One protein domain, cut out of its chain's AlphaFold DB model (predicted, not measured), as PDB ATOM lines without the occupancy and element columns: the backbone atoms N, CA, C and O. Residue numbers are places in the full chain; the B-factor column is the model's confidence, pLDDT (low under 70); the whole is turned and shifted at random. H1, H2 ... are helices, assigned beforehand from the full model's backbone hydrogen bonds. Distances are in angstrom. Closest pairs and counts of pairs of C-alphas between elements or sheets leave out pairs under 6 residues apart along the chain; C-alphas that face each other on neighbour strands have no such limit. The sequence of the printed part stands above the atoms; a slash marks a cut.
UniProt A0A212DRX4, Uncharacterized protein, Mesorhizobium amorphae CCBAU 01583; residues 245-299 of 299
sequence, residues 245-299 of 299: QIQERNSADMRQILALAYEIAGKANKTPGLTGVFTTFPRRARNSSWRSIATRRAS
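Overview. This is residues 245 to 299 of the 299 residues of an uncharacterized protein of Mesorhizobium amorphae CCBAU 01583 (UniProt A0A212DRX4). One helix, H1, makes the core of a small body of 33 by 21 by 13 A; a lead-in loop, residues 245 to 253, folds back before H1 begins, and a long link turns round beyond the far end of H1 and runs back past it to a free tail, residues 286 to 299, which sticks out with the small helix H2 and draws the whole out into a rod. The printed part has 55 residues, with two named helices, H1 then H2, and no named strand. The class is all helix, with under half of the residues in named elements. The whole is only just loose, close to extended, with a radius of gyration of the C-alphas of 15.0 A and spans of 53 by 22 by 13 A.

Along the chain. The printed part begins with C-alpha 245 at (12.919, -22.944, 7.601). H1, residues 254 to 268, runs 20.9 A from C-alpha 254 at (10.848, -34.394, -0.007). H2, residues 290 to 296, ends with C-alpha 296 at (13.516, -51.939, 8.482).

Arrangement. H1 and H2 are apart, with no C-alpha of the one within 8 A of the other. In both, every O i to N i+4 pair is within hydrogen-bond range.

Size, cuts and confidence. The C-alphas farthest apart, of Pro 272 and Ser 299, are 52.7 A apart. The link from H1 to H2, 21 residues, is long. The printed part has no cut. Residues 282 to 299 have pLDDT under 70.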
ATOM      1  N   GLN A 245      13.122 -21.507   7.748       86.62
ATOM      2  CA  GLN A 245      12.919 -22.944   7.601       86.62
ATOM      3  C   GLN A 245      11.580 -23.177   6.916       86.62
ATOM      4  O   GLN A 245      10.540 -22.745   7.407       86.62
ATOM      5  N   ILE A 246      11.623 -23.846   5.768       85.88
ATOM      6  CA  ILE A 246      10.421 -24.272   5.057       85.88
ATOM      7  C   ILE A 246       9.972 -25.584   5.696       85.88
ATOM      8  O   ILE A 246      10.776 -26.505   5.853       85.88
ATOM      9  N   GLN A 247       8.702 -25.651   6.079       86.19
ATOM     10  CA  GLN A 247       8.097 -26.829   6.685       86.19
ATOM     11  C   GLN A 247       6.995 -27.350   5.768       86.19
ATOM     12  O   GLN A 247       6.027 -26.640   5.507       86.19
ATOM     13  N   GLU A 248       7.127 -28.598   5.328       84.00
ATOM     14  CA  GLU A 248       6.039 -29.333   4.689       84.00
ATOM     15  C   GLU A 248       5.183 -29.993   5.777       84.00
ATOM     16  O   GLU A 248       5.727 -30.586   6.714       84.00
ATOM     17  N   ARG A 249       3.855 -29.856   5.688       85.62
ATOM     18  CA  ARG A 249       2.912 -30.361   6.705       85.62
ATOM     19  C   ARG A 249       1.971 -31.443   6.182       85.62
ATOM     20  O   ARG A 249       1.418 -32.178   6.994       85.62
ATOM     21  N   ASN A 250       1.798 -31.546   4.865       83.06
ATOM     22  CA  ASN A 250       0.741 -32.352   4.257       83.06
ATOM     23  C   ASN A 250       1.272 -33.602   3.547       83.06
ATOM     24  O   ASN A 250       0.508 -34.534   3.312       83.06
ATOM     25  N   SER A 251       2.562 -33.648   3.196       74.12
ATOM     26  CA  SER A 251       3.149 -34.797   2.504       74.12
ATOM     27  C   SER A 251       4.531 -35.179   3.033       74.12
ATOM     28  O   SER A 251       5.283 -34.354   3.544       74.12
ATOM     29  N   ALA A 252       4.881 -36.458   2.887       74.38
ATOM     30  CA  ALA A 252       6.221 -36.967   3.182       74.38
ATOM     31  C   ALA A 252       7.174 -36.887   1.968       74.38
ATOM     32  O   ALA A 252       8.311 -37.357   2.051       74.38
ATOM     33  N   ASP A 253       6.733 -36.338   0.825       77.81
ATOM     34  CA  ASP A 253       7.554 -36.292  -0.389       77.81
ATOM     35  C   ASP A 253       8.513 -35.096  -0.372       77.81
ATOM     36  O   ASP A 253       8.165 -33.957  -0.688       77.81
ATOM     37  N   MET A 254       9.778 -35.389  -0.070       76.75
ATOM     38  CA  MET A 254      10.848 -34.394  -0.007       76.75
ATOM     39  C   MET A 254      11.115 -33.684  -1.350       76.75
ATOM     40  O   MET A 254      11.766 -32.640  -1.376       76.75
ATOM     41  N   ARG A 255      10.663 -34.236  -2.486       79.94
ATOM     42  CA  ARG A 255      10.940 -33.657  -3.815       79.94
ATOM     43  C   ARG A 255      10.199 -32.346  -4.043       79.94
ATOM     44  O   ARG A 255      10.746 -31.452  -4.685       79.94
ATOM     45  N   GLN A 256       8.992 -32.221  -3.495       80.00
ATOM     46  CA  GLN A 256       8.178 -31.013  -3.638       80.00
ATOM     47  C   GLN A 256       8.800 -29.850  -2.862       80.00
ATOM     48  O   GLN A 256       9.044 -28.785  -3.430       80.00
ATOM     49  N   ILE A 257       9.166 -30.088  -1.597       85.56
ATOM     50  CA  ILE A 257       9.825 -29.074  -0.769       85.56
ATOM     51  C   ILE A 257      11.216 -28.706  -1.301       85.56
ATOM     52  O   ILE A 257      11.613 -27.548  -1.214       85.56
ATOM     53  N   LEU A 258      11.936 -29.659  -1.907       85.06
ATOM     54  CA  LEU A 258      13.224 -29.394  -2.546       85.06
ATOM     55  C   LEU A 258      13.076 -28.394  -3.697       85.06
ATOM     56  O   LEU A 258      13.785 -27.389  -3.727       85.06
ATOM     57  N   ALA A 259      12.154 -28.656  -4.628       85.12
ATOM     58  CA  ALA A 259      11.899 -27.766  -5.758       85.12
ATOM     59  C   ALA A 259      11.466 -26.369  -5.281       85.12
ATOM     60  O   ALA A 259      12.031 -25.369  -5.725       85.12
ATOM     61  N   LEU A 260      10.554 -26.315  -4.305       88.19
ATOM     62  CA  LEU A 260      10.074 -25.068  -3.715       88.19
ATOM     63  C   LEU A 260      11.199 -24.273  -3.033       88.19
ATOM     64  O   LEU A 260      11.282 -23.058  -3.201       88.19
ATOM     65  N   ALA A 261      12.098 -24.933  -2.297       88.50
ATOM     66  CA  ALA A 261      13.217 -24.268  -1.633       88.50
ATOM     67  C   ALA A 261      14.170 -23.597  -2.635       88.50
ATOM     68  O   ALA A 261      14.602 -22.463  -2.411       88.50
ATOM     69  N   TYR A 262      14.477 -24.268  -3.750       87.88
ATOM     70  CA  TYR A 262      15.290 -23.685  -4.819       87.88
ATOM     71  C   TYR A 262      14.558 -22.563  -5.560       87.88
ATOM     72  O   TYR A 262      15.182 -21.558  -5.902       87.88
ATOM     73  N   GLU A 263      13.249 -22.694  -5.778       89.75
ATOM     74  CA  GLU A 263      12.441 -21.639  -6.388       89.75
ATOM     75  C   GLU A 263      12.404 -20.380  -5.512       89.75
ATOM     76  O   GLU A 263      12.656 -19.278  -6.007       89.75
ATOM     77  N   ILE A 264      12.161 -20.538  -4.206       90.12
ATOM     78  CA  ILE A 264      12.169 -19.437  -3.237       90.12
ATOM     79  C   ILE A 264      13.545 -18.779  -3.199       90.12
ATOM     80  O   ILE A 264      13.623 -17.560  -3.310       90.12
ATOM     81  N   ALA A 265      14.632 -19.552  -3.107       88.31
ATOM     82  CA  ALA A 265      15.986 -18.994  -3.116       88.31
ATOM     83  C   ALA A 265      16.292 -18.245  -4.429       88.31
ATOM     84  O   ALA A 265      16.865 -17.154  -4.411       88.31
ATOM     85  N   GLY A 266      15.871 -18.792  -5.572       88.62
ATOM     86  CA  GLY A 266      16.050 -18.170  -6.883       88.62
ATOM     87  C   GLY A 266      15.263 -16.868  -7.047       88.62
ATOM     88  O   GLY A 266      15.807 -15.887  -7.552       88.62
ATOM     89  N   LYS A 267      14.002 -16.833  -6.597       91.00
ATOM     90  CA  LYS A 267      13.173 -15.616  -6.589       91.00
ATOM     91  C   LYS A 267      13.703 -14.587  -5.593       91.00
ATOM     92  O   LYS A 267      13.801 -13.419  -5.943       91.00
ATOM     93  N   ALA A 268      14.112 -15.020  -4.401       90.44
ATOM     94  CA  ALA A 268      14.646 -14.144  -3.365       90.44
ATOM     95  C   ALA A 268      15.904 -13.399  -3.827       90.44
ATOM     96  O   ALA A 268      16.007 -12.202  -3.596       90.44
ATOM     97  N   ASN A 269      16.807 -14.053  -4.564       87.75
ATOM     98  CA  ASN A 269      17.986 -13.387  -5.134       87.75
ATOM     99  C   ASN A 269      17.668 -12.354  -6.234       87.75
ATOM    100  O   ASN A 269      18.559 -11.609  -6.631       87.75
ATOM    101  N   LYS A 270      16.431 -12.305  -6.747       89.12
ATOM    102  CA  LYS A 270      15.974 -11.272  -7.694       89.12
ATOM    103  C   LYS A 270      15.240 -10.118  -7.005       89.12
ATOM    104  O   LYS A 270      14.963  -9.112  -7.650       89.12
ATOM    105  N   THR A 271      14.900 -10.261  -5.726       91.12
ATOM    106  CA  THR A 271      14.148  -9.256  -4.976       91.12
ATOM    107  C   THR A 271      15.091  -8.168  -4.454       91.12
ATOM    108  O   THR A 271      16.047  -8.492  -3.743       91.12
ATOM    109  N   PRO A 272      14.829  -6.878  -4.735       85.31
ATOM    110  CA  PRO A 272      15.603  -5.780  -4.163       85.31
ATOM    111  C   PRO A 272      15.631  -5.845  -2.629       85.31
ATOM    112  O   PRO A 272      14.596  -6.019  -1.991       85.31
ATOM    113  N   GLY A 273      16.819  -5.706  -2.037       82.06
ATOM    114  CA  GLY A 273      17.028  -5.783  -0.585       82.06
ATOM    115  C   GLY A 273      17.415  -7.169  -0.053       82.06
ATOM    116  O   GLY A 273      17.779  -7.277   1.116       82.06
ATOM    117  N   LEU A 274      17.395  -8.214  -0.888       83.94
ATOM    118  CA  LEU A 274      17.904  -9.545  -0.549       83.94
ATOM    119  C   LEU A 274      19.148  -9.864  -1.383       83.94
ATOM    120  O   LEU A 274      19.175  -9.654  -2.592       83.94
ATOM    121  N   THR A 275      20.183 -10.400  -0.740       80.12
ATOM    122  CA  THR A 275      21.446 -10.758  -1.399       80.12
ATOM    123  C   THR A 275      22.002 -12.048  -0.817       80.12
ATOM    124  O   THR A 275      21.998 -12.219   0.401       80.12
ATOM    125  N   GLY A 276      22.525 -12.930  -1.672       76.62
ATOM    126  CA  GLY A 276      23.226 -14.137  -1.227       76.62
ATOM    127  C   GLY A 276      22.315 -15.165  -0.554       76.62
ATOM    128  O   GLY A 276      22.748 -15.850   0.368       76.62
ATOM    129  N   VAL A 277      21.054 -15.274  -0.986       84.69
ATOM    130  CA  VAL A 277      20.113 -16.266  -0.452       84.69
ATOM    131  C   VAL A 277      20.463 -17.641  -1.019       84.69
ATOM    132  O   VAL A 277      20.467 -17.838  -2.233       84.69
ATOM    133  N   PHE A 278      20.736 -18.608  -0.147       83.38
ATOM    134  CA  PHE A 278      21.049 -19.983  -0.536       83.38
ATOM    135  C   PHE A 278      20.260 -20.990   0.301       83.38
ATOM    136  O   PHE A 278      19.700 -20.662   1.347       83.38
ATOM    137  N   THR A 279      20.213 -22.235  -0.173       85.00
ATOM    138  CA  THR A 279      19.592 -23.357   0.533       85.00
ATOM    139  C   THR A 279      20.643 -24.398   0.890       85.00
ATOM    140  O   THR A 279      21.565 -24.649   0.117       85.00
ATOM    141  N   THR A 280      20.501 -25.020   2.059       79.12
ATOM    142  CA  THR A 280      21.344 -26.142   2.496       79.12
ATOM    143  C   THR A 280      20.807 -27.495   2.027       79.12
ATOM    144  O   THR A 280      21.338 -28.534   2.409       79.12
ATOM    145  N   PHE A 281      19.720 -27.514   1.249       77.56
ATOM    146  CA  PHE A 281      19.148 -28.754   0.739       77.56
ATOM    147  C   PHE A 281      20.052 -29.395  -0.333       77.56
ATOM    148  O   PHE A 281      20.393 -28.727  -1.316       77.56
ATOM    149  N   PRO A 282      20.383 -30.696  -0.212       66.69
ATOM    150  CA  PRO A 282      21.207 -31.389  -1.196       66.69
ATOM    151  C   PRO A 282      20.494 -31.459  -2.549       66.69
ATOM    152  O   PRO A 282      19.289 -31.706  -2.629       66.69
ATOM    153  N   ARG A 283      21.244 -31.250  -3.634       59.06
ATOM    154  CA  ARG A 283      20.702 -31.145  -5.001       59.06
ATOM    155  C   ARG A 283      20.285 -32.511  -5.560       59.06
ATOM    156  O   ARG A 283      19.487 -32.576  -6.494       59.06
ATOM    157  N   ARG A 284      20.775 -33.610  -4.973       52.84
ATOM    158  CA  ARG A 284      20.285 -34.979  -5.200       52.84
ATOM    159  C   ARG A 284      20.024 -35.688  -3.870       52.84
ATOM    160  O   ARG A 284      20.891 -36.382  -3.346       52.84
ATOM    161  N   ALA A 285      18.779 -35.663  -3.401       46.09
ATOM    162  CA  ALA A 285      18.273 -36.720  -2.523       46.09
ATOM    163  C   ALA A 285      18.117 -38.014  -3.352       46.09
ATOM    164  O   ALA A 285      17.016 -38.397  -3.746       46.09
ATOM    165  N   ARG A 286      19.231 -38.657  -3.732       39.12
ATOM    166  CA  ARG A 286      19.177 -39.925  -4.469       39.12
ATOM    167  C   ARG A 286      18.665 -41.013  -3.525       39.12
ATOM    168  O   ARG A 286      19.193 -41.224  -2.440       39.12
ATOM    169  N   ASN A 287      17.637 -41.697  -4.005       42.25
ATOM    170  CA  ASN A 287      16.738 -42.665  -3.374       42.25
ATOM    171  C   ASN A 287      17.376 -43.927  -2.731       42.25
ATOM    172  O   ASN A 287      16.681 -44.922  -2.531       42.25
ATOM    173  N   SER A 288      18.686 -43.958  -2.454       42.09
ATOM    174  CA  SER A 288      19.383 -45.182  -2.025       42.09
ATOM    175  C   SER A 288      19.476 -45.365  -0.507       42.09
ATOM    176  O   SER A 288      19.473 -46.505  -0.058       42.09
ATOM    177  N   SER A 289      19.521 -44.294   0.296       44.00
ATOM    178  CA  SER A 289      19.581 -44.420   1.767       44.00
ATOM    179  C   SER A 289      18.210 -44.642   2.413       44.00
ATOM    180  O   SER A 289      18.111 -45.276   3.456       44.00
ATOM    181  N   TRP A 290      17.131 -44.170   1.785       46.78
ATOM    182  CA  TRP A 290      15.781 -44.261   2.352       46.78
ATOM    183  C   TRP A 290      15.098 -45.608   2.098       46.78
ATOM    184  O   TRP A 290      14.228 -46.012   2.869       46.78
ATOM    185  N   ARG A 291      15.542 -46.360   1.081       41.81
ATOM    186  CA  ARG A 291      15.069 -47.731   0.838       41.81
ATOM    187  C   ARG A 291      15.438 -48.704   1.960       41.81
ATOM    188  O   ARG A 291      14.694 -49.659   2.151       41.81
ATOM    189  N   SER A 292      16.516 -48.465   2.717       39.84
ATOM    190  CA  SER A 292      16.908 -49.326   3.846       39.84
ATOM    191  C   SER A 292      16.178 -48.986   5.152       39.84
ATOM    192  O   SER A 292      15.978 -49.860   5.991       39.84
ATOM    193  N   ILE A 293      15.731 -47.737   5.318       47.03
ATOM    194  CA  ILE A 293      14.951 -47.307   6.490       47.03
ATOM    195  C   ILE A 293      13.479 -47.712   6.331       47.03
ATOM    196  O   ILE A 293      12.854 -48.138   7.299       47.03
ATOM    197  N   ALA A 294      12.943 -47.658   5.109       41.94
ATOM    198  CA  ALA A 294      11.589 -48.128   4.821       41.94
ATOM    199  C   ALA A 294      11.451 -49.658   4.944       41.94
ATOM    200  O   ALA A 294      10.429 -50.131   5.427       41.94
ATOM    201  N   THR A 295      12.479 -50.439   4.586       45.28
ATOM    202  CA  THR A 295      12.445 -51.907   4.754       45.28
ATOM    203  C   THR A 295      12.646 -52.361   6.198       45.28
ATOM    204  O   THR A 295      12.060 -53.363   6.582       45.28
ATOM    205  N   ARG A 296      13.369 -51.611   7.044       43.34
ATOM    206  CA  ARG A 296      13.516 -51.939   8.482       43.34
ATOM    207  C   ARG A 296      12.295 -51.617   9.349       43.34
ATOM    208  O   ARG A 296      12.259 -52.026  10.500       43.34
ATOM    209  N   ARG A 297      11.312 -50.875   8.831       44.19
ATOM    210  CA  ARG A 297      10.012 -50.661   9.497       44.19
ATOM    211  C   ARG A 297       8.917 -51.620   9.016       44.19
ATOM    212  O   ARG A 297       7.806 -51.539   9.519       44.19
ATOM    213  N   ALA A 298       9.229 -52.494   8.059       45.88
ATOM    214  CA  ALA A 298       8.303 -53.473   7.491       45.88
ATOM    215  C   ALA A 298       8.695 -54.932   7.812       45.88
ATOM    216  O   ALA A 298       8.193 -55.847   7.163       45.88
ATOM    217  N   SER A 299       9.588 -55.140   8.789       42.09
ATOM    218  CA  SER A 299       9.926 -56.443   9.377       42.09
ATOM    219  C   SER A 299       9.695 -56.406  10.884       42.09
ATOM    220  O   SER A 299      10.665 -56.073  11.605       42.09
TER     221      SER A 299